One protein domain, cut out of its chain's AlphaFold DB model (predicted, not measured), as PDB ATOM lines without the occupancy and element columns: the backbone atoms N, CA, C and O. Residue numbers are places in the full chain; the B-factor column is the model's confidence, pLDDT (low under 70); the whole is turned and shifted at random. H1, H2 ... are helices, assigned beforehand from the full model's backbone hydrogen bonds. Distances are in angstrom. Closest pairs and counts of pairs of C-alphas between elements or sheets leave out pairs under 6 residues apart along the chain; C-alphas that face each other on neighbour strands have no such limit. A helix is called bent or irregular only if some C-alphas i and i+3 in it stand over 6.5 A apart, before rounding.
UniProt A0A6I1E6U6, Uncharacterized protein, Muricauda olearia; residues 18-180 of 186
ATOM      1  N   ASP A  18     217.817 258.100 128.860       92.38
ATOM      2  CA  ASP A  18     216.645 257.649 128.108       92.38
ATOM      3  C   ASP A  18     215.639 258.776 127.904       92.38
ATOM      4  O   ASP A  18     215.132 258.897 126.799       92.38
ATOM      5  N   GLY A  19     215.465 259.669 128.880       93.50
ATOM      6  CA  GLY A  19     214.637 260.861 128.713       93.50
ATOM      7  C   GLY A  19     215.186 261.847 127.687       93.50
ATOM      8  O   GLY A  19     214.447 262.297 126.818       93.50
ATOM      9  N   ILE A  20     216.494 262.130 127.705       95.25
ATOM     10  CA  ILE A  20     217.111 262.988 126.672       95.25
ATOM     11  C   ILE A  20     216.954 262.352 125.284       95.25
ATOM     12  O   ILE A  20     216.647 263.041 124.309       95.25
ATOM     13  N   TYR A  21     217.163 261.036 125.193       96.38
ATOM     14  CA  TYR A  21     217.002 260.294 123.948       96.38
ATOM     15  C   TYR A  21     215.553 260.340 123.450       96.38
ATOM     16  O   TYR A  21     215.340 260.685 122.292       96.38
ATOM     17  N   ALA A  22     214.582 260.065 124.319       96.62
ATOM     18  CA  ALA A  22     213.161 260.084 123.998       96.62
ATOM     19  C   ALA A  22     212.703 261.455 123.507       96.62
ATOM     20  O   ALA A  22     212.236 261.557 122.378       96.62
ATOM     21  N   THR A  23     212.989 262.522 124.261       96.94
ATOM     22  CA  THR A  23     212.655 263.892 123.846       96.94
ATOM     23  C   THR A  23     213.295 264.243 122.503       96.94
ATOM     24  O   THR A  23     212.664 264.859 121.651       96.94
ATOM     25  N   THR A  24     214.541 263.820 122.266       98.00
ATOM     26  CA  THR A  24     215.180 264.037 120.960       98.00
ATOM     27  C   THR A  24     214.430 263.304 119.846       98.00
ATOM     28  O   THR A  24     214.241 263.867 118.770       98.00
ATOM     29  N   VAL A  25     213.996 262.063 120.085       98.56
ATOM     30  CA  VAL A  25     213.194 261.299 119.122       98.56
ATOM     31  C   VAL A  25     211.841 261.974 118.878       98.56
ATOM     32  O   VAL A  25     211.491 262.145 117.716       98.56
ATOM     33  N   HIS A  26     211.134 262.420 119.919       98.56
ATOM     34  CA  HIS A  26     209.848 263.128 119.816       98.56
ATOM     35  C   HIS A  26     209.932 264.340 118.894       98.56
ATOM     36  O   HIS A  26     209.188 264.461 117.919       98.56
ATOM     37  N   GLU A  27     210.912 265.209 119.148       98.38
ATOM     38  CA  GLU A  27     211.094 266.431 118.366       98.38
ATOM     39  C   GLU A  27     211.574 266.141 116.937       98.38
ATOM     40  O   GLU A  27     211.159 266.813 115.988       98.38
ATOM     41  N   LEU A  28     212.404 265.109 116.739       98.50
ATOM     42  CA  LEU A  28     212.777 264.653 115.396       98.50
ATOM     43  C   LEU A  28     211.577 264.079 114.636       98.50
ATOM     44  O   LEU A  28     211.462 264.305 113.429       98.50
ATOM     45  N   THR A  29     210.667 263.383 115.317       98.38
ATOM     46  CA  THR A  29     209.422 262.893 114.722       98.38
ATOM     47  C   THR A  29     208.521 264.048 114.304       98.38
ATOM     48  O   THR A  29     208.012 264.029 113.181       98.38
ATOM     49  N   HIS A  30     208.389 265.092 115.127       97.62
ATOM     50  CA  HIS A  30     207.696 266.323 114.731       97.62
ATOM     51  C   HIS A  30     208.337 266.982 113.511       97.62
ATOM     52  O   HIS A  30     207.634 267.337 112.562       97.62
ATOM     53  N   ALA A  31     209.666 267.120 113.501       97.88
ATOM     54  CA  ALA A  31     210.392 267.710 112.380       97.88
ATOM     55  C   ALA A  31     210.196 266.908 111.081       97.88
ATOM     56  O   ALA A  31     209.905 267.492 110.036       97.88
ATOM     57  N   GLY A  32     210.287 265.578 111.154       97.19
ATOM     58  CA  GLY A  32     210.049 264.689 110.017       97.19
ATOM     59  C   GLY A  32     208.606 264.748 109.518       97.19
ATOM     60  O   GLY A  32     208.375 264.891 108.318       97.19
ATOM     61  N   HIS A  33     207.626 264.719 110.424       96.12
ATOM     62  CA  HIS A  33     206.214 264.842 110.065       96.12
ATOM     63  C   HIS A  33     205.925 266.200 109.406       96.12
ATOM     64  O   HIS A  33     205.178 266.266 108.434       96.12
ATOM     65  N   ARG A  34     206.561 267.283 109.864       95.62
ATOM     66  CA  ARG A  34     206.435 268.604 109.238       95.62
ATOM     67  C   ARG A  34     207.027 268.660 107.833       95.62
ATOM     68  O   ARG A  34     206.472 269.367 106.998       95.62
ATOM     69  N   GLU A  35     208.131 267.965 107.580       95.88
ATOM     70  CA  GLU A  35     208.736 267.901 106.244       95.88
ATOM     71  C   GLU A  35     207.839 267.138 105.260       95.88
ATOM     72  O   GLU A  35     207.626 267.580 104.134       95.88
ATOM     73  N   LEU A  36     207.257 266.020 105.708       93.81
ATOM     74  CA  LEU A  36     206.326 265.221 104.905       93.81
ATOM     75  C   LEU A  36     204.977 265.922 104.702       93.81
ATOM     76  O   LEU A  36     204.355 265.787 103.648       93.81
ATOM     77  N   ASP A  37     204.524 266.674 105.706       94.06
ATOM     78  CA  ASP A  37     203.234 267.352 105.708       94.06
ATOM     79  C   ASP A  37     203.292 268.730 106.403       94.06
ATOM     80  O   ASP A  37     202.848 268.902 107.548       94.06
ATOM     81  N   PRO A  38     203.756 269.776 105.696       92.44
ATOM     82  CA  PRO A  38     203.811 271.127 106.253       92.44
ATOM     83  C   PRO A  38     202.432 271.680 106.643       92.44
ATOM     84  O   PRO A  38     202.314 272.518 107.541       92.44
ATOM     85  N   GLY A  39     201.367 271.213 105.979       91.62
ATOM     86  CA  GLY A  39     199.993 271.661 106.207       91.62
ATOM     87  C   GLY A  39     199.429 271.225 107.562       91.62
ATOM     88  O   GLY A  39     198.574 271.929 108.120       91.62
ATOM     89  N   MET A  40     199.921 270.110 108.114       92.44
ATOM     90  CA  MET A  40     199.596 269.656 109.470       92.44
ATOM     91  C   MET A  40     200.048 270.676 110.530       92.44
ATOM     92  O   MET A  40     199.311 270.947 111.480       92.44
ATOM     93  N   PHE A  41     201.200 271.319 110.314       92.38
ATOM     94  CA  PHE A  41     201.850 272.244 111.253       92.38
ATOM     95  C   PHE A  41     201.555 273.727 110.967       92.38
ATOM     96  O   PHE A  41     202.189 274.619 111.531       92.38
ATOM     97  N   SER A  42     200.593 274.020 110.087       91.00
ATOM     98  CA  SER A  42     200.221 275.398 109.754       91.00
ATOM     99  C   SER A  42     199.679 276.161 110.969       91.00
ATOM    100  O   SER A  42     198.762 275.705 111.658       91.00
ATOM    101  N   VAL A  43     200.177 277.386 111.171       87.50
ATOM    102  CA  VAL A  43     199.769 278.283 112.271       87.50
ATOM    103  C   VAL A  43     198.273 278.605 112.267       87.50
ATOM    104  O   VAL A  43     197.700 278.835 113.333       87.50
ATOM    105  N   LEU A  44     197.621 278.543 111.097       86.50
ATOM    106  CA  LEU A  44     196.174 278.744 110.936       86.50
ATOM    107  C   LEU A  44     195.343 277.706 111.703       86.50
ATOM    108  O   LEU A  44     194.181 277.953 112.020       86.50
ATOM    109  N   HIS A  45     195.935 276.552 112.012       83.88
ATOM    110  CA  HIS A  45     195.277 275.441 112.692       83.88
ATOM    111  C   HIS A  45     195.966 275.055 114.005       83.88
ATOM    112  O   HIS A  45     195.695 273.985 114.542       83.88
ATOM    113  N   SER A  46     196.810 275.939 114.544       79.25
ATOM    114  CA  SER A  46     197.540 275.731 115.804       79.25
ATOM    115  C   SER A  46     196.639 275.409 117.001       79.25
ATOM    116  O   SER A  46     197.061 274.702 117.902       79.25
ATOM    117  N   LYS A  47     195.383 275.879 116.991       82.06
ATOM    118  CA  LYS A  47     194.382 275.630 118.046       82.06
ATOM    119  C   LYS A  47     193.430 274.468 117.746       82.06
ATOM    120  O   LYS A  47     192.416 274.312 118.423       82.06
ATOM    121  N   ASN A  48     193.684 273.692 116.694       90.19
ATOM    122  CA  ASN A  48     192.856 272.536 116.375       90.19
ATOM    123  C   ASN A  48     193.300 271.343 117.237       90.19
ATOM    124  O   ASN A  48     194.329 270.732 116.963       90.19
ATOM    125  N   CYS A  49     192.506 271.020 118.261       90.44
ATOM    126  CA  CYS A  49     192.765 269.922 119.195       90.44
ATOM    127  C   CYS A  49     192.986 268.568 118.512       90.44
ATOM    128  O   CYS A  49     193.837 267.800 118.938       90.44
ATOM    129  N   GLU A  50     192.240 268.274 117.447       93.19
ATOM    130  CA  GLU A  50     192.366 266.997 116.746       93.19
ATOM    131  C   GLU A  50     193.705 266.912 116.011       93.19
ATOM    132  O   GLU A  50     194.394 265.903 116.096       93.19
ATOM    133  N   ARG A  51     194.141 267.999 115.367       93.69
ATOM    134  CA  ARG A  51     195.478 268.063 114.760       93.69
ATOM    135  C   ARG A  51     196.596 268.023 115.795       93.69
ATOM    136  O   ARG A  51     197.625 267.416 115.518       93.69
ATOM    137  N   LEU A  52     196.412 268.661 116.953       92.88
ATOM    138  CA  LEU A  52     197.359 268.552 118.066       92.88
ATOM    139  C   LEU A  52     197.477 267.096 118.520       92.88
ATOM    140  O   LEU A  52     198.580 266.575 118.548       92.88
ATOM    141  N   MET A  53     196.357 266.409 118.736       94.44
ATOM    142  CA  MET A  53     196.341 264.988 119.086       94.44
ATOM    143  C   MET A  53     197.006 264.106 118.021       94.44
ATOM    144  O   MET A  53     197.813 263.249 118.352       94.44
ATOM    145  N   LEU A  54     196.737 264.337 116.733       96.62
ATOM    146  CA  LEU A  54     197.399 263.601 115.649       96.62
ATOM    147  C   LEU A  54     198.920 263.808 115.635       96.62
ATOM    148  O   LEU A  54     199.658 262.885 115.304       96.62
ATOM    149  N   ARG A  55     199.395 265.014 115.960       95.94
ATOM    150  CA  ARG A  55     200.825 265.332 116.012       95.94
ATOM    151  C   ARG A  55     201.487 264.750 117.253       95.94
ATOM    152  O   ARG A  55     202.479 264.038 117.128       95.94
ATOM    153  N   GLU A  56     200.960 265.080 118.427       96.19
ATOM    154  CA  GLU A  56     201.574 264.746 119.707       96.19
ATOM    155  C   GLU A  56     201.485 263.246 119.986       96.19
ATOM    156  O   GLU A  56     202.514 262.655 120.287       96.19
ATOM    157  N   SER A  57     200.341 262.584 119.767       96.19
ATOM    158  CA  SER A  57     200.264 261.122 119.917       96.19
ATOM    159  C   SER A  57     201.149 260.369 118.923       96.19
ATOM    160  O   SER A  57     201.639 259.286 119.241       96.19
ATOM    161  N   TRP A  58     201.368 260.911 117.718       98.06
ATOM    162  CA  TRP A  58     202.306 260.311 116.770       98.06
ATOM    163  C   TRP A  58     203.748 260.386 117.279       98.06
ATOM    164  O   TRP A  58     204.434 259.364 117.324       98.06
ATOM    165  N   ALA A  59     204.188 261.574 117.695       98.25
ATOM    166  CA  ALA A  59     205.521 261.775 118.249       98.25
ATOM    167  C   ALA A  59     205.737 260.966 119.539       98.25
ATOM    168  O   ALA A  59     206.704 260.207 119.596       98.25
ATOM    169  N   GLU A  60     204.774 261.000 120.471       97.25
ATOM    170  CA  GLU A  60     204.754 260.212 121.718       97.25
ATOM    171  C   GLU A  60     204.899 258.713 121.423       97.25
ATOM    172  O   GLU A  60     205.645 257.973 122.067       97.25
ATOM    173  N   GLY A  61     204.192 258.244 120.397       97.31
ATOM    174  CA  GLY A  61     204.269 256.878 119.914       97.31
ATOM    175  C   GLY A  61     205.656 256.477 119.438       97.31
ATOM    176  O   GLY A  61     206.209 255.465 119.874       97.31
ATOM    177  N   VAL A  62     206.230 257.274 118.538       98.44
ATOM    178  CA  VAL A  62     207.561 256.999 117.989       98.44
ATOM    179  C   VAL A  62     208.626 257.071 119.081       98.44
ATOM    180  O   VAL A  62     209.462 256.165 119.145       98.44
ATOM    181  N   GLU A  63     208.587 258.072 119.971       97.94
ATOM    182  CA  GLU A  63     209.538 258.137 121.086       97.94
ATOM    183  C   GLU A  63     209.412 256.930 122.014       97.94
ATOM    184  O   GLU A  63     210.436 256.362 122.399       97.94
ATOM    185  N   THR A  64     208.190 256.462 122.284       95.69
ATOM    186  CA  THR A  64     207.940 255.269 123.099       95.69
ATOM    187  C   THR A  64     208.604 254.056 122.474       95.69
ATOM    188  O   THR A  64     209.447 253.420 123.106       95.69
ATOM    189  N   ILE A  65     208.284 253.748 121.216       95.88
ATOM    190  CA  ILE A  65     208.758 252.531 120.551       95.88
ATOM    191  C   ILE A  65     210.277 252.550 120.356       95.88
ATOM    192  O   ILE A  65     210.953 251.567 120.673       95.88
ATOM    193  N   VAL A  66     210.835 253.659 119.866       97.19
ATOM    194  CA  VAL A  66     212.262 253.750 119.523       97.19
ATOM    195  C   VAL A  66     213.141 253.808 120.776       97.19
ATOM    196  O   VAL A  66     214.188 253.155 120.816       97.19
ATOM    197  N   THR A  67     212.724 254.531 121.822       96.31
ATOM    198  CA  THR A  67     213.463 254.582 123.099       96.31
ATOM    199  C   THR A  67     213.481 253.216 123.761       96.31
ATOM    200  O   THR A  67     214.546 252.714 124.125       96.31
ATOM    201  N   ASN A  68     212.318 252.574 123.836       93.88
ATOM    202  CA  ASN A  68     212.177 251.243 124.403       93.88
ATOM    203  C   ASN A  68     213.033 250.212 123.655       93.88
ATOM    204  O   ASN A  68     213.803 249.482 124.282       93.88
ATOM    205  N   ASP A  69     212.993 250.199 122.323       94.06
ATOM    206  CA  ASP A  69     213.837 249.335 121.494       94.06
ATOM    207  C   ASP A  69     215.344 249.599 121.708       94.06
ATOM    208  O   ASP A  69     216.140 248.669 121.888       94.06
ATOM    209  N   ARG A  70     215.760 250.874 121.771       95.69
ATOM    210  CA  ARG A  70     217.154 251.255 122.044       95.69
ATOM    211  C   ARG A  70     217.628 250.754 123.401       95.69
ATOM    212  O   ARG A  70     218.693 250.137 123.469       95.69
ATOM    213  N   TYR A  71     216.881 251.031 124.460       94.31
ATOM    214  CA  TYR A  71     217.326 250.741 125.817       94.31
ATOM    215  C   TYR A  71     217.138 249.275 126.203       94.31
ATOM    216  O   TYR A  71     217.980 248.749 126.930       94.31
ATOM    217  N   LYS A  72     216.175 248.561 125.605       92.69
ATOM    218  CA  LYS A  72     216.097 247.093 125.694       92.69
ATOM    219  C   LYS A  72     217.351 246.407 125.149       92.69
ATOM    220  O   LYS A  72     217.787 245.399 125.701       92.69
ATOM    221  N   ARG A  73     217.960 246.943 124.083       92.81
ATOM    222  CA  ARG A  73     219.240 246.424 123.561       92.81
ATOM    223  C   ARG A  73     220.422 246.678 124.494       92.81
ATOM    224  O   ARG A  73     221.372 245.904 124.476       92.81
ATOM    225  N   LEU A  74     220.388 247.762 125.269       93.12
ATOM    226  CA  LEU A  74     221.438 248.094 126.238       93.12
ATOM    227  C   LEU A  74     221.271 247.317 127.547       93.12
ATOM    228  O   LEU A  74     222.253 246.941 128.182       93.12
ATOM    229  N   SER A  75     220.026 247.071 127.944       90.38
ATOM    230  CA  SER A  75     219.658 246.297 129.118       90.38
ATOM    231  C   SER A  75     218.369 245.538 128.827       90.38
ATOM    232  O   SER A  75     217.302 246.131 128.679       90.38
ATOM    233  N   SER A  76     218.449 244.208 128.783       88.06
ATOM    234  CA  SER A  76     217.293 243.350 128.494       88.06
ATOM    235  C   SER A  76     216.160 243.480 129.519       88.06
ATOM    236  O   SER A  76     215.033 243.108 129.212       88.06
ATOM    237  N   THR A  77     216.442 244.028 130.704       86.81
ATOM    238  CA  THR A  77     215.465 244.295 131.769       86.81
ATOM    239  C   THR A  77     214.838 245.690 131.691       86.81
ATOM    240  O   THR A  77     214.029 246.022 132.550       86.81
ATOM    241  N   TYR A  78     215.218 246.521 130.709       87.94
ATOM    242  CA  TYR A  78     214.690 247.884 130.553       87.94
ATOM    243  C   TYR A  78     213.206 247.922 130.185       87.94
ATOM    244  O   TYR A  78     212.501 248.840 130.582       87.94
ATOM    245  N   ILE A  79     212.742 246.924 129.430       83.06
ATOM    246  CA  ILE A  79     211.319 246.658 129.231       83.06
ATOM    247  C   ILE A  79     211.046 245.318 129.875       83.06
ATOM    248  O   ILE A  79     211.745 244.344 129.582       83.06
ATOM    249  N   ASN A  80     210.003 245.248 130.687       69.62
ATOM    250  CA  ASN A  80     209.516 243.971 131.157       69.62
ATOM    251  C   ASN A  80     208.133 243.687 130.550       69.62
ATOM    252  O   ASN A  80     207.163 244.309 130.965       69.62
ATOM    253  N   PRO A  81     208.020 242.735 129.606       54.91
ATOM    254  CA  PRO A  81     206.738 242.400 128.990       54.91
ATOM    255  C   PRO A  81     205.750 241.728 129.958       54.91
ATOM    256  O   PRO A  81     204.604 241.527 129.584       54.91
ATOM    257  N   THR A  82     206.179 241.349 131.169       56.09
ATOM    258  CA  THR A  82     205.298 240.818 132.224       56.09
ATOM    259  C   THR A  82     205.018 241.819 133.344       56.09
ATOM    260  O   THR A  82     204.287 241.493 134.275       56.09
ATOM    261  N   ASN A  83     205.632 243.006 133.305       52.69
ATOM    262  CA  ASN A  83     205.411 244.051 134.294       52.69
ATOM    263  C   ASN A  83     205.115 245.359 133.572       52.69
ATOM    264  O   ASN A  83     206.028 246.059 133.132       52.69
ATOM    265  N   ASP A  84     203.836 245.712 133.534       54.25
ATOM    266  CA  ASP A  84     203.297 246.877 132.825       54.25
ATOM    267  C   ASP A  84     203.711 248.228 133.461       54.25
ATOM    268  O   ASP A  84     203.056 249.246 133.254       54.25
ATOM    269  N   ASN A  85     204.748 248.238 134.311       59.22
ATOM    270  CA  ASN A  85     205.354 249.408 134.960       59.22
ATOM    271  C   ASN A  85     206.788 249.707 134.489       59.22
ATOM    272  O   ASN A  85     207.491 250.489 135.132       59.22
ATOM    273  N   ILE A  86     207.287 249.035 133.448       69.62
ATOM    274  CA  ILE A  86     208.707 249.095 133.088       69.62
ATOM    275  C   ILE A  86     208.874 249.426 131.600       69.62
ATOM    276  O   ILE A  86     208.540 248.620 130.733       69.62
ATOM    277  N   GLY A  87     209.427 250.609 131.329       85.31
ATOM    278  CA  GLY A  87     209.725 251.144 129.998       85.31
ATOM    279  C   GLY A  87     209.439 252.647 129.920       85.31
ATOM    280  O   GLY A  87     208.784 253.209 130.797       85.31
ATOM    281  N   TRP A  88     209.914 253.310 128.870       92.38
ATOM    282  CA  TRP A  88     209.535 254.688 128.561       92.38
ATOM    283  C   TRP A  88     208.027 254.775 128.280       92.38
ATOM    284  O   TRP A  88     207.471 253.885 127.633       92.38
ATOM    285  N   ASN A  89     207.376 255.825 128.788       92.06
ATOM    286  CA  ASN A  89     205.941 256.113 128.641       92.06
ATOM    287  C   ASN A  89     204.946 255.027 129.076       92.06
ATOM    288  O   ASN A  89     203.763 255.128 128.753       92.06
ATOM    289  N   TYR A  90     205.357 254.051 129.893       88.88
ATOM    290  CA  TYR A  90     204.433 253.025 130.404       88.88
ATOM    291  C   TYR A  90     203.188 253.626 131.090       88.88
ATOM    292  O   TYR A  90     202.109 253.043 131.059       88.88
ATOM    293  N   GLN A  91     203.317 254.811 131.697       90.12
ATOM    294  CA  GLN A  91     202.217 255.501 132.373       90.12
ATOM    295  C   GLN A  91     201.087 255.894 131.415       90.12
ATOM    296  O   GLN A  91     199.939 255.962 131.839       90.12
ATOM    297  N   ARG A  92     201.369 256.102 130.120       91.00
ATOM    298  CA  ARG A  92     200.332 256.417 129.124       91.00
ATOM    299  C   ARG A  92     199.343 255.270 128.944       91.00
ATOM    300  O   ARG A  92     198.155 255.532 128.803       91.00
ATOM    301  N   GLN A  93     199.826 254.031 129.052       90.12
ATOM    302  CA  GLN A  93     199.011 252.812 129.053       90.12
ATOM    303  C   GLN A  93     198.193 252.632 130.349       90.12
ATOM    304  O   GLN A  93     197.360 251.740 130.449       90.12
ATOM    305  N   ARG A  94     198.416 253.481 131.362       90.94
ATOM    306  CA  ARG A  94     197.742 253.451 132.673       90.94
ATOM    307  C   ARG A  94     196.888 254.687 132.931       90.94
ATOM    308  O   ARG A  94     196.538 254.952 134.076       90.94
ATOM    309  N   ASN A  95     196.562 255.436 131.886       91.88
ATOM    310  CA  ASN A  95     195.614 256.530 131.986       91.88
ATOM    311  C   ASN A  95     194.229 256.034 131.573       91.88
ATOM    312  O   ASN A  95     194.066 255.327 130.578       91.88
ATOM    313  N   THR A  96     193.215 256.446 132.318       93.62
ATOM    314  CA  THR A  96     191.825 256.393 131.865       93.62
ATOM    315  C   THR A  96     191.577 257.462 130.798       93.62
ATOM    316  O   THR A  96     192.353 258.408 130.637       93.62
ATOM    317  N   VAL A  97     190.459 257.352 130.077       92.56
ATOM    318  CA  VAL A  97     190.079 258.315 129.024       92.56
ATOM    319  C   VAL A  97     190.006 259.760 129.553       92.56
ATOM    320  O   VAL A  97     190.292 260.700 128.811       92.56
ATOM    321  N   ASP A  98     189.668 259.953 130.830       90.44
ATOM    322  CA  ASP A  98     189.549 261.276 131.461       90.44
ATOM    323  C   ASP A  98     190.901 261.888 131.876       90.44
ATOM    324  O   ASP A  98     191.008 263.107 132.047       90.44
ATOM    325  N   GLU A  99     191.933 261.058 132.036       91.50
ATOM    326  CA  GLU A  99     193.288 261.465 132.436       91.50
ATOM    327  C   GLU A  99     194.186 261.777 131.233       91.50
ATOM    328  O   GLU A  99     195.189 262.486 131.365       91.50
ATOM    329  N   MET A 100     193.837 261.261 130.054       91.75
ATOM    330  CA  MET A 100     194.593 261.486 128.824       91.75
ATOM    331  C   MET A 100     194.440 262.917 128.284       91.75
ATOM    332  O   MET A 100     193.466 263.625 128.529       91.75
ATOM    333  N   THR A 101     195.432 263.326 127.496       91.62
ATOM    334  CA  THR A 101     195.521 264.642 126.834       91.62
ATOM    335  C   THR A 101     195.708 264.426 125.326       91.62
ATOM    336  O   THR A 101     195.350 263.369 124.809       91.62
ATOM    337  N   GLU A 102     196.270 265.387 124.596       91.25
ATOM    338  CA  GLU A 102     196.770 265.192 123.232       91.25
ATOM    339  C   GLU A 102     197.891 264.142 123.127       91.25
ATOM    340  O   GLU A 102     198.171 263.680 122.029       91.25
ATOM    341  N   TYR A 103     198.482 263.733 124.254       92.50
ATOM    342  CA  TYR A 103     199.427 262.622 124.354       92.50
ATOM    343  C   TYR A 103     198.679 261.331 124.726       92.50
ATOM    344  O   TYR A 103     198.373 261.097 125.903       92.50
ATOM    345  N   THR A 104     198.357 260.506 123.726       94.69
ATOM    346  CA  THR A 104     197.631 259.230 123.897       94.69
ATOM    347  C   THR A 104     198.510 258.019 123.560       94.69
ATOM    348  O   THR A 104     199.431 258.148 122.752       94.69
ATOM    349  N   PRO A 105     198.222 256.820 124.109       94.94
ATOM    350  CA  PRO A 105     198.976 255.607 123.792       94.94
ATOM    351  C   PRO A 105     198.641 255.007 122.413       94.94
ATOM    352  O   PRO A 105     199.200 253.978 122.064       94.94
ATOM    353  N   ILE A 106     197.804 255.656 121.586       97.38
ATOM    354  CA  ILE A 106     197.245 255.088 120.342       97.38
ATOM    355  C   ILE A 106     198.283 254.436 119.412       97.38
ATOM    356  O   ILE A 106     197.988 253.455 118.744       97.38
ATOM    357  N   VAL A 107     199.506 254.962 119.322       98.00
ATOM    358  CA  VAL A 107     200.545 254.365 118.466       98.00
ATOM    359  C   VAL A 107     201.137 253.100 119.084       98.00
ATOM    360  O   VAL A 107     201.461 252.181 118.338       98.00
ATOM    361  N   ALA A 108     201.286 253.050 120.411       95.50
ATOM    362  CA  ALA A 108     201.693 251.835 121.111       95.50
ATOM    363  C   ALA A 108     200.605 250.763 120.968       95.50
ATOM    364  O   ALA A 108     200.914 249.669 120.506       95.50
ATOM    365  N   ASP A 109     199.348 251.142 121.190       95.75
ATOM    366  CA  ASP A 109     198.148 250.315 121.009       95.75
ATOM    367  C   ASP A 109     198.029 249.718 119.591       95.75
ATOM    368  O   ASP A 109     197.742 248.545 119.381       95.75
ATOM    369  N   LEU A 110     198.347 250.498 118.551       97.88
ATOM    370  CA  LEU A 110     198.373 249.977 117.177       97.88
ATOM    371  C   LEU A 110     199.411 248.845 116.983       97.88
ATOM    372  O   LEU A 110     199.292 248.051 116.045       97.88
ATOM    373  N   ILE A 111     200.445 248.774 117.821       96.06
ATOM    374  CA  ILE A 111     201.610 247.897 117.648       96.06
ATOM    375  C   ILE A 111     201.580 246.710 118.612       96.06
ATOM    376  O   ILE A 111     201.840 245.583 118.176       96.06
ATOM    377  N   ASP A 112     201.347 246.967 119.897       91.88
ATOM    378  CA  ASP A 112     201.513 246.000 120.976       91.88
ATOM    379  C   ASP A 112     200.302 245.055 121.108       91.88
ATOM    380  O   ASP A 112     199.580 244.835 120.145       91.88
ATOM    381  N   ASN A 113     200.175 244.336 122.221       91.38
ATOM    382  CA  ASN A 113     199.068 243.401 122.464       91.38
ATOM    383  C   ASN A 113     198.523 243.590 123.890       91.38
ATOM    384  O   ASN A 113     198.125 242.616 124.533       91.38
ATOM    385  N   LEU A 114     198.605 244.812 124.416       90.25
ATOM    386  CA  LEU A 114     198.162 245.153 125.757       90.25
ATOM    387  C   LEU A 114     196.751 245.744 125.701       90.25
ATOM    388  O   LEU A 114     196.588 246.939 125.495       90.25
ATOM    389  N   ASP A 115     195.739 244.922 125.978       92.62
ATOM    390  CA  ASP A 115     194.396 245.442 126.254       92.62
ATOM    391  C   ASP A 115     194.353 245.973 127.694       92.62
ATOM    392  O   ASP A 115     194.317 245.202 128.662       92.62
ATOM    393  N   GLN A 116     194.384 247.298 127.857       91.81
ATOM    394  CA  GLN A 116     194.422 247.950 129.168       91.81
ATOM    395  C   GLN A 116     193.165 247.621 129.991       91.81
ATOM    396  O   GLN A 116     193.234 247.518 131.222       91.81
ATOM    397  N   ASN A 117     192.026 247.406 129.325       94.38
ATOM    398  CA  ASN A 117     190.772 247.013 129.960       94.38
ATOM    399  C   ASN A 117     190.860 245.614 130.581       94.38
ATOM    400  O   ASN A 117     190.424 245.408 131.717       94.38
ATOM    401  N   GLU A 118     191.442 244.669 129.837       92.81
ATOM    402  CA  GLU A 118     191.623 243.280 130.268       92.81
ATOM    403  C   GLU A 118     192.663 243.172 131.389       92.81
ATOM    404  O   GLU A 118     192.453 242.447 132.364       92.81
ATOM    405  N   VAL A 119     193.773 243.909 131.270       89.94
ATOM    406  CA  VAL A 119     194.909 243.796 132.193       89.94
ATOM    407  C   VAL A 119     194.698 244.569 133.495       89.94
ATOM    408  O   VAL A 119     195.069 244.068 134.560       89.94
ATOM    409  N   PHE A 120     194.106 245.768 133.453       90.00
ATOM    410  CA  PHE A 120     193.997 246.622 134.640       90.00
ATOM    411  C   PHE A 120     192.596 246.622 135.251       90.00
ATOM    412  O   PHE A 120     192.445 246.248 136.416       90.00
ATOM    413  N   SER A 121     191.586 247.076 134.504       92.56
ATOM    414  CA  SER A 121     190.161 246.992 134.858       92.56
ATOM    415  C   SER A 121     189.280 247.634 133.783       92.56
ATOM    416  O   SER A 121     189.742 248.349 132.897       92.56
ATOM    417  N   ASN A 122     187.965 247.477 133.926       92.75
ATOM    418  CA  ASN A 122     186.984 247.977 132.968       92.75
ATOM    419  C   ASN A 122     186.882 249.515 132.829       92.75
ATOM    420  O   ASN A 122     186.087 249.980 132.013       92.75
ATOM    421  N   ILE A 123     187.631 250.299 133.616       92.88
ATOM    422  CA  ILE A 123     187.679 251.772 133.514       92.88
ATOM    423  C   ILE A 123     188.746 252.264 132.523       92.88
ATOM    424  O   ILE A 123     188.747 253.438 132.152       92.88
ATOM    425  N   TYR A 124     189.667 251.385 132.124       93.88
ATOM    426  CA  TYR A 124     190.723 251.684 131.161       93.88
ATOM    427  C   TYR A 124     190.233 251.447 129.725       93.88
ATOM    428  O   TYR A 124     189.251 250.716 129.527       93.88
ATOM    429  N   PRO A 125     190.876 252.071 128.718       94.00
ATOM    430  CA  PRO A 125     190.539 251.856 127.316       94.00
ATOM    431  C   PRO A 125     190.518 250.372 126.949       94.00
ATOM    432  O   PRO A 125     191.357 249.610 127.413       94.00
ATOM    433  N   THR A 126     189.547 249.971 126.130       94.00
ATOM    434  CA  THR A 126     189.584 248.667 125.462       94.00
ATOM    435  C   THR A 126     190.428 248.808 124.207       94.00
ATOM    436  O   THR A 126     190.067 249.586 123.317       94.00
ATOM    437  N   ASP A 127     191.514 248.047 124.135       90.06
ATOM    438  CA  ASP A 127     192.366 247.976 122.955       90.06
ATOM    439  C   ASP A 127     192.648 246.529 122.558       90.06
ATOM    440  O   ASP A 127     193.261 245.746 123.273       90.06
ATOM    441  N   ARG A 128     192.189 246.173 121.363       95.50
ATOM    442  CA  ARG A 128     192.393 244.846 120.770       95.50
ATOM    443  C   ARG A 128     193.116 244.927 119.432       95.50
ATOM    444  O   ARG A 128     193.208 243.920 118.715       95.50
ATOM    445  N   VAL A 129     193.564 246.124 119.056       97.00
ATOM    446  CA  VAL A 129     194.368 246.339 117.858       97.00
ATOM    447  C   VAL A 129     195.803 245.912 118.158       97.00
ATOM    448  O   VAL A 129     196.231 245.912 119.300       97.00
ATOM    449  N   LYS A 130     196.508 245.406 117.144       95.81
ATOM    450  CA  LYS A 130     197.894 244.951 117.273       95.81
ATOM    451  C   LYS A 130     198.585 244.778 115.935       95.81
ATOM    452  O   LYS A 130     197.939 244.653 114.888       95.81
ATOM    453  N   ASN A 131     199.906 244.623 115.975       96.25
ATOM    454  CA  ASN A 131     200.742 244.212 114.843       96.25
ATOM    455  C   ASN A 131     200.785 245.191 113.656       96.25
ATOM    456  O   ASN A 131     201.194 244.795 112.560       96.25
ATOM    457  N   TYR A 132     200.392 246.456 113.829       98.12
ATOM    458  CA  TYR A 132     200.876 247.482 112.908       98.12
ATOM    459  C   TYR A 132     202.358 247.762 113.185       98.12
ATOM    460  O   TYR A 132     202.905 247.406 114.226       98.12
ATOM    461  N   ASN A 133     203.036 248.400 112.238       97.50
ATOM    462  CA  ASN A 133     204.379 248.935 112.442       97.50
ATOM    463  C   ASN A 133     204.411 250.445 112.182       97.50
ATOM    464  O   ASN A 133     203.529 250.991 111.519       97.50
ATOM    465  N   LEU A 134     205.459 251.123 112.660       98.06
ATOM    466  CA  LEU A 134     205.588 252.580 112.537       98.06
ATOM    467  C   LEU A 134     205.477 253.084 111.089       98.06
ATOM    468  O   LEU A 134     204.896 254.141 110.860       98.06
ATOM    469  N   GLN A 135     205.970 252.329 110.101       97.75
ATOM    470  CA  GLN A 135     205.858 252.721 108.694       97.75
ATOM    471  C   GLN A 135     204.398 252.713 108.220       97.75
ATOM    472  O   GLN A 135     203.976 253.637 107.523       97.75
ATOM    473  N   GLN A 136     203.627 251.688 108.588       98.50
ATOM    474  CA  GLN A 136     202.201 251.608 108.264       98.50
ATOM    475  C   GLN A 136     201.419 252.736 108.938       98.50
ATOM    476  O   GLN A 136     200.571 253.370 108.311       98.50
ATOM    477  N   ILE A 137     201.744 253.011 110.199       98.56
ATOM    478  CA  ILE A 137     201.072 254.024 111.009       98.56
ATOM    479  C   ILE A 137     201.333 255.433 110.459       98.56
ATOM    480  O   ILE A 137     200.366 256.163 110.231       98.56
ATOM    481  N   GLN A 138     202.594 255.784 110.164       97.75
ATOM    482  CA  GLN A 138     202.963 257.061 109.530       97.75
ATOM    483  C   GLN A 138     202.267 257.218 108.182       97.75
ATOM    484  O   GLN A 138     201.603 258.218 107.938       97.75
ATOM    485  N   LYS A 139     202.363 256.207 107.313       97.75
ATOM    486  CA  LYS A 139     201.799 256.304 105.964       97.75
ATOM    487  C   LYS A 139     200.278 256.446 105.972       97.75
ATOM    488  O   LYS A 139     199.718 257.081 105.085       97.75
ATOM    489  N   ALA A 140     199.601 255.870 106.962       98.06
ATOM    490  CA  ALA A 140     198.175 256.094 107.149       98.06
ATOM    491  C   ALA A 140     197.854 257.489 107.718       98.06
ATOM    492  O   ALA A 140     196.761 258.000 107.479       98.06
ATOM    493  N   LEU A 141     198.774 258.089 108.475       97.69
ATOM    494  CA  LEU A 141     198.638 259.433 109.040       97.69
ATOM    495  C   LEU A 141     198.913 260.538 108.009       97.69
ATOM    496  O   LEU A 141     198.342 261.625 108.117       97.69
ATOM    497  N   ASP A 142     199.755 260.266 107.011       94.00
ATOM    498  CA  ASP A 142     200.129 261.224 105.970       94.00
ATOM    499  C   ASP A 142     198.893 261.893 105.346       94.00
ATOM    500  O   ASP A 142     197.946 261.234 104.910       94.00
ATOM    501  N   ASN A 143     198.906 263.228 105.280       91.56
ATOM    502  CA  ASN A 143     197.815 264.051 104.747       91.56
ATOM    503  C   ASN A 143     196.461 263.927 105.473       91.56
ATOM    504  O   ASN A 143     195.478 264.534 105.033       91.56
ATOM    505  N   CYS A 144     196.383 263.238 106.614       95.12
ATOM    506  CA  CYS A 144     195.179 263.223 107.436       95.12
ATOM    507  C   CYS A 144     195.085 264.447 108.341       95.12
ATOM    508  O   CYS A 144     196.077 264.968 108.837       95.12
ATOM    509  N   ARG A 145     193.864 264.941 108.557       94.81
ATOM    510  CA  ARG A 145     193.575 266.055 109.484       94.81
ATOM    511  C   ARG A 145     192.587 265.684 110.577       94.81
ATOM    512  O   ARG A 145     192.282 266.532 111.407       94.81
ATOM    513  N   THR A 146     192.094 264.450 110.541       96.81
ATOM    514  CA  THR A 146     191.122 263.914 111.485       96.81
ATOM    515  C   THR A 146     191.490 262.487 111.875       96.81
ATOM    516  O   THR A 146     192.093 261.748 111.089       96.81
ATOM    517  N   LEU A 147     191.077 262.085 113.073       97.81
ATOM    518  CA  LEU A 147     191.146 260.718 113.578       97.81
ATOM    519  C   LEU A 147     190.400 259.754 112.648       97.81
ATOM    520  O   LEU A 147     190.851 258.637 112.410       97.81
ATOM    521  N   ASP A 148     189.286 260.196 112.058       98.44
ATOM    522  CA  ASP A 148     188.541 259.385 111.093       98.44
ATOM    523  C   ASP A 148     189.296 259.130 109.795       98.44
ATOM    524  O   ASP A 148     189.210 258.020 109.261       98.44
ATOM    525  N   CYS A 149     190.036 260.124 109.300       98.50
ATOM    526  CA  CYS A 149     190.908 259.937 108.149       98.50
ATOM    527  C   CYS A 149     191.979 258.894 108.469       98.50
ATOM    528  O   CYS A 149     192.106 257.913 107.740       98.50
ATOM    529  N   TRP A 150     192.673 259.048 109.601       98.44
ATOM    530  CA  TRP A 150     193.764 258.151 109.979       98.44
ATOM    531  C   TRP A 150     193.285 256.703 110.151       98.44
ATOM    532  O   TRP A 150     193.841 255.786 109.543       98.44
ATOM    533  N   ARG A 151     192.173 256.502 110.868       98.56
ATOM    534  CA  ARG A 151     191.504 255.199 111.009       98.56
ATOM    535  C   ARG A 151     191.145 254.585 109.656       98.56
ATOM    536  O   ARG A 151     191.333 253.389 109.442       98.56
ATOM    537  N   SER A 152     190.582 255.386 108.752       98.62
ATOM    538  CA  SER A 152     190.144 254.912 107.434       98.62
ATOM    539  C   SER A 152     191.331 254.554 106.541       98.62
ATOM    540  O   SER A 152     191.275 253.561 105.816       98.62
ATOM    541  N   ASN A 153     192.430 255.302 106.631       98.56
ATOM    542  CA  ASN A 153     193.674 254.984 105.942       98.56
ATOM    543  C   ASN A 153     194.301 253.692 106.479       98.56
ATOM    544  O   ASN A 153     194.665 252.833 105.684       98.56
ATOM    545  N   LEU A 154     194.331 253.482 107.801       98.56
ATOM    546  CA  LEU A 154     194.810 252.223 108.390       98.56
ATOM    547  C   LEU A 154     194.033 251.005 107.868       98.56
ATOM    548  O   LEU A 154     194.650 249.989 107.562       98.56
ATOM    549  N   LYS A 155     192.703 251.128 107.720       97.69
ATOM    550  CA  LYS A 155     191.835 250.077 107.155       97.69
ATOM    551  C   LYS A 155     191.990 249.879 105.650       97.69
ATOM    552  O   LYS A 155     191.777 248.782 105.154       97.69
ATOM    553  N   SER A 156     192.247 250.950 104.903       97.75
ATOM    554  CA  SER A 156     192.253 250.894 103.437       97.75
ATOM    555  C   SER A 156     193.626 250.570 102.858       97.75
ATOM    556  O   SER A 156     193.709 249.958 101.796       97.75
ATOM    557  N   TYR A 157     194.704 250.973 103.532       98.06
ATOM    558  CA  TYR A 157     196.069 250.801 103.034       98.06
ATOM    559  C   TYR A 157     196.665 249.445 103.403       98.06
ATOM    560  O   TYR A 157     197.599 248.993 102.738       98.06
ATOM    561  N   TYR A 158     196.148 248.800 104.449       97.56
ATOM    562  CA  TYR A 158     196.732 247.592 105.013       97.56
ATOM    563  C   TYR A 158     195.652 246.591 105.378       97.56
ATOM    564  O   TYR A 158     194.621 246.968 105.915       97.56
ATOM    565  N   HIS A 159     195.949 245.317 105.134       97.25
ATOM    566  CA  HIS A 159     195.207 244.219 105.726       97.25
ATOM    567  C   HIS A 159     195.912 243.791 107.016       97.25
ATOM    568  O   HIS A 159     197.061 243.340 106.973       97.25
ATOM    569  N   ASN A 160     195.244 243.949 108.155       97.06
ATOM    570  CA  ASN A 160     195.733 243.527 109.465       97.06
ATOM    571  C   ASN A 160     194.663 242.668 110.155       97.06
ATOM    572  O   ASN A 160     193.489 243.020 110.183       97.06
ATOM    573  N   SER A 161     195.068 241.558 110.777       97.44
ATOM    574  CA  SER A 161     194.164 240.629 111.476       97.44
ATOM    575  C   SER A 161     193.355 241.243 112.631       97.44
ATOM    576  O   SER A 161     192.446 240.597 113.153       97.44
ATOM    577  N   SER A 162     193.724 242.440 113.086       97.75
ATOM    578  CA  SER A 162     193.069 243.187 114.164       97.75
ATOM    579  C   SER A 162     192.324 244.442 113.679       97.75
ATOM    580  O   SER A 162     191.737 245.158 114.488       97.75
ATOM    581  N   GLU A 163     192.284 244.710 112.366       97.19
ATOM    582  CA  GLU A 163     191.724 245.950 111.796       97.19
ATOM    583  C   GLU A 163     190.231 246.161 112.106       97.19
ATOM    584  O   GLU A 163     189.741 247.299 112.125       97.19
ATOM    585  N   GLN A 164     189.490 245.086 112.399       97.62
ATOM    586  CA  GLN A 164     188.100 245.169 112.852       97.62
ATOM    587  C   GLN A 164     187.949 245.991 114.144       97.62
ATOM    588  O   GLN A 164     186.930 246.668 114.306       97.62
ATOM    589  N   TYR A 165     188.971 246.012 115.006       98.31
ATOM    590  CA  TYR A 165     188.956 246.709 116.297       98.31
ATOM    591  C   TYR A 165     189.368 248.184 116.206       98.31
ATOM    592  O   TYR A 165     189.163 248.940 117.150       98.31
ATOM    593  N   LEU A 166     189.819 248.667 115.041       98.31
ATOM    594  CA  LEU A 166     190.184 250.080 114.856       98.31
ATOM    595  C   LEU A 166     189.039 251.062 115.153       98.31
ATOM    596  O   LEU A 166     189.287 252.226 115.445       98.31
ATOM    597  N   ASN A 167     187.775 250.642 115.050       97.88
ATOM    598  CA  ASN A 167     186.657 251.517 115.420       97.88
ATOM    599  C   ASN A 167     186.563 251.733 116.939       97.88
ATOM    600  O   ASN A 167     186.158 252.811 117.357       97.88
ATOM    601  N   GLU A 168     186.918 250.725 117.734       97.06
ATOM    602  CA  GLU A 168     186.930 250.786 119.197       97.06
ATOM    603  C   GLU A 168     188.096 251.644 119.685       97.06
ATOM    604  O   GLU A 168     187.862 252.633 120.381       97.06
ATOM    605  N   LEU A 169     189.305 251.354 119.188       97.38
ATOM    606  CA  LEU A 169     190.518 252.121 119.475       97.38
ATOM    607  C   LEU A 169     190.304 253.621 119.225       97.38
ATOM    608  O   LEU A 169     190.394 254.460 120.118       97.38
ATOM    609  N   PHE A 170     189.919 253.982 117.999       97.94
ATOM    610  CA  PHE A 170     189.676 255.384 117.656       97.94
ATOM    611  C   PHE A 170     188.424 255.957 118.335       97.94
ATOM    612  O   PHE A 170     188.274 257.176 118.410       97.94
ATOM    613  N   GLY A 171     187.520 255.105 118.825       97.06
ATOM    614  CA  GLY A 171     186.361 255.505 119.613       97.06
ATOM    615  C   GLY A 171     186.771 256.108 120.953       97.06
ATOM    616  O   GLY A 171     186.341 257.220 121.268       97.06
ATOM    617  N   TYR A 172     187.648 255.436 121.708       95.06
ATOM    618  CA  TYR A 172     188.115 255.979 122.986       95.06
ATOM    619  C   TYR A 172     188.990 257.225 122.775       95.06
ATOM    620  O   TYR A 172     188.858 258.189 123.526       95.06
ATOM    621  N   VAL A 173     189.821 257.262 121.725       95.81
ATOM    622  CA  VAL A 173     190.679 258.427 121.422       95.81
ATOM    623  C   VAL A 173     189.832 259.661 121.096       95.81
ATOM    624  O   VAL A 173     190.129 260.767 121.546       95.81
ATOM    625  N   LYS A 174     188.707 259.483 120.393       95.75
ATOM    626  CA  LYS A 174     187.706 260.551 120.238       95.75
ATOM    627  C   LYS A 174     187.064 260.944 121.569       95.75
ATOM    628  O   LYS A 174     186.762 262.117 121.761       95.75
ATOM    629  N   GLY A 175     186.868 259.997 122.485       94.44
ATOM    630  CA  GLY A 175     186.480 260.280 123.869       94.44
ATOM    631  C   GLY A 175     187.459 261.238 124.550       94.44
ATOM    632  O   GLY A 175     187.036 262.281 125.046       94.44
ATOM    633  N   VAL A 176     188.766 260.963 124.457       93.38
ATOM    634  CA  VAL A 176     189.827 261.858 124.955       93.38
ATOM    635  C   VAL A 176     189.721 263.243 124.309       93.38
ATOM    636  O   VAL A 176     189.730 264.261 125.002       93.38
ATOM    637  N   LEU A 177     189.560 263.301 122.981       92.50
ATOM    638  CA  LEU A 177     189.425 264.559 122.240       92.50
ATOM    639  C   LEU A 177     188.229 265.389 122.730       92.50
ATOM    640  O   LEU A 177     188.348 266.603 122.879       92.50
ATOM    641  N   ASN A 178     187.098 264.739 123.007       89.56
ATOM    642  CA  ASN A 178     185.880 265.392 123.487       89.56
ATOM    643  C   ASN A 178     185.992 265.848 124.952       89.56
ATOM    644  O   ASN A 178     185.440 266.888 125.319       89.56
ATOM    645  N   ASN A 179     186.719 265.095 125.780       84.12
ATOM    646  CA  ASN A 179     186.984 265.423 127.184       84.12
ATOM    647  C   ASN A 179     188.000 266.566 127.341       84.12
ATOM    648  O   ASN A 179     187.978 267.319 128.328       84.12
ATOM    649  N   ASN A 180     188.870 266.743 126.347       67.06
ATOM    650  CA  ASN A 180     189.748 267.894 126.242       67.06
ATOM    651  C   ASN A 180     188.940 269.140 125.855       67.06
ATOM    652  O   ASN A 180     188.809 269.514 124.694       67.06
TER     653      ASN A 180
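This is residues 18 to 180 of the 186 residues of an uncharacterized protein of Muricauda olearia (UniProt A0A6I1E6U6). One long helix, H2, runs through the domain; H1 crosses it on one side, and on the opposite side the short H4 packs between H2 and H8. H6 runs nearly parallel to the line of H2, and H7 packs on H6 and folds back into H8 as a helical hairpin, while the short H3 and H5 lie among long loops. The printed part has 163 residues with eight named helices, H1 to H8 in chain order, and no named strand; the class is all helix. It is compact, with a radius of gyration of the C-alphas of 15.1 A and spans of 43 by 34 by 31 A.

Start at residue 18: H1, residues 18 to 36, touches H2, residues 49 to 74, closest at the C-alphas of His 26 and Ala 59, 4.8 A apart. The two run opposite ways at a steep tilt of 47 degrees. H2 is the hub, touching four helices. With residues 57 to 65 alone it touches H4, residues 106 to 109, closest at the C-alphas of Gly 61 and Val 107, 4.7 A. H3, residues 90 to 94, and H4 are near each other. H5, residues 116 to 119, touches no helix; it is close to but not clearly touching H3, with the C-alphas of Gln 93 and Gln 116 closest at 6.7 A. H6, residues 134 to 141, only just touches H2, with 3 pairs of C-alphas within 8 A, closest at Val 62 and Leu 134, 7.3 A; they run opposite ways at a shallow tilt of 5 degrees. H7, residues 147 to 157, touches H6 at a steep tilt of 60 degrees, closest at the C-alphas of Ala 140 and Asn 153, 4.8 A. H7 and H8, residues 163 to 179, form a hairpin at a shallow tilt of 13 degrees, closest at the C-alphas of Lys 155 and Glu 163, 6.2 A. H8 only just touches H4, with 3 pairs within 8 A, closest at the C-alphas of Ile 106 and Leu 169, 7.4 A. It also only just touches H2, with 3 pairs, closest at Glu 50 and Leu 177, 6.7 A. In H1, H6 and H7 every O i to N i+4 pair is within hydrogen-bond range, against 21 of 22 in H2, 11 of 13 in H8 and 0 of 1 in H3, where 2 of 2 O i to N i+3 pairs are; H4 and H5 are too short for an O i to N i+4 pair.

Find C-alpha 18 at (216.645, 257.649, 128.108); from there H1 runs 26.5 A to C-alpha 36. H2 begins at C-alpha 49, (192.765, 269.922, 119.195), and runs 36.7 A to C-alpha 74. H7 covers 15.3 A and H6 10.4 A. H8 covers 25.3 A and ends at C-alpha 179, (186.984, 265.423, 127.184); it is irregular, but only just: C-alphas 164 and 167 are 7.0 A apart.

The two C-alphas farthest apart, of Leu 44 and Ser 76, are 44.8 A apart. The printed part has no cut. Look for long links from H1 to H2, H2 to H3, H3 to H4 and H5 to H6. The mean pLDDT of the printed part is 92.7; residues 80 to 86 and residue 180 are under 70.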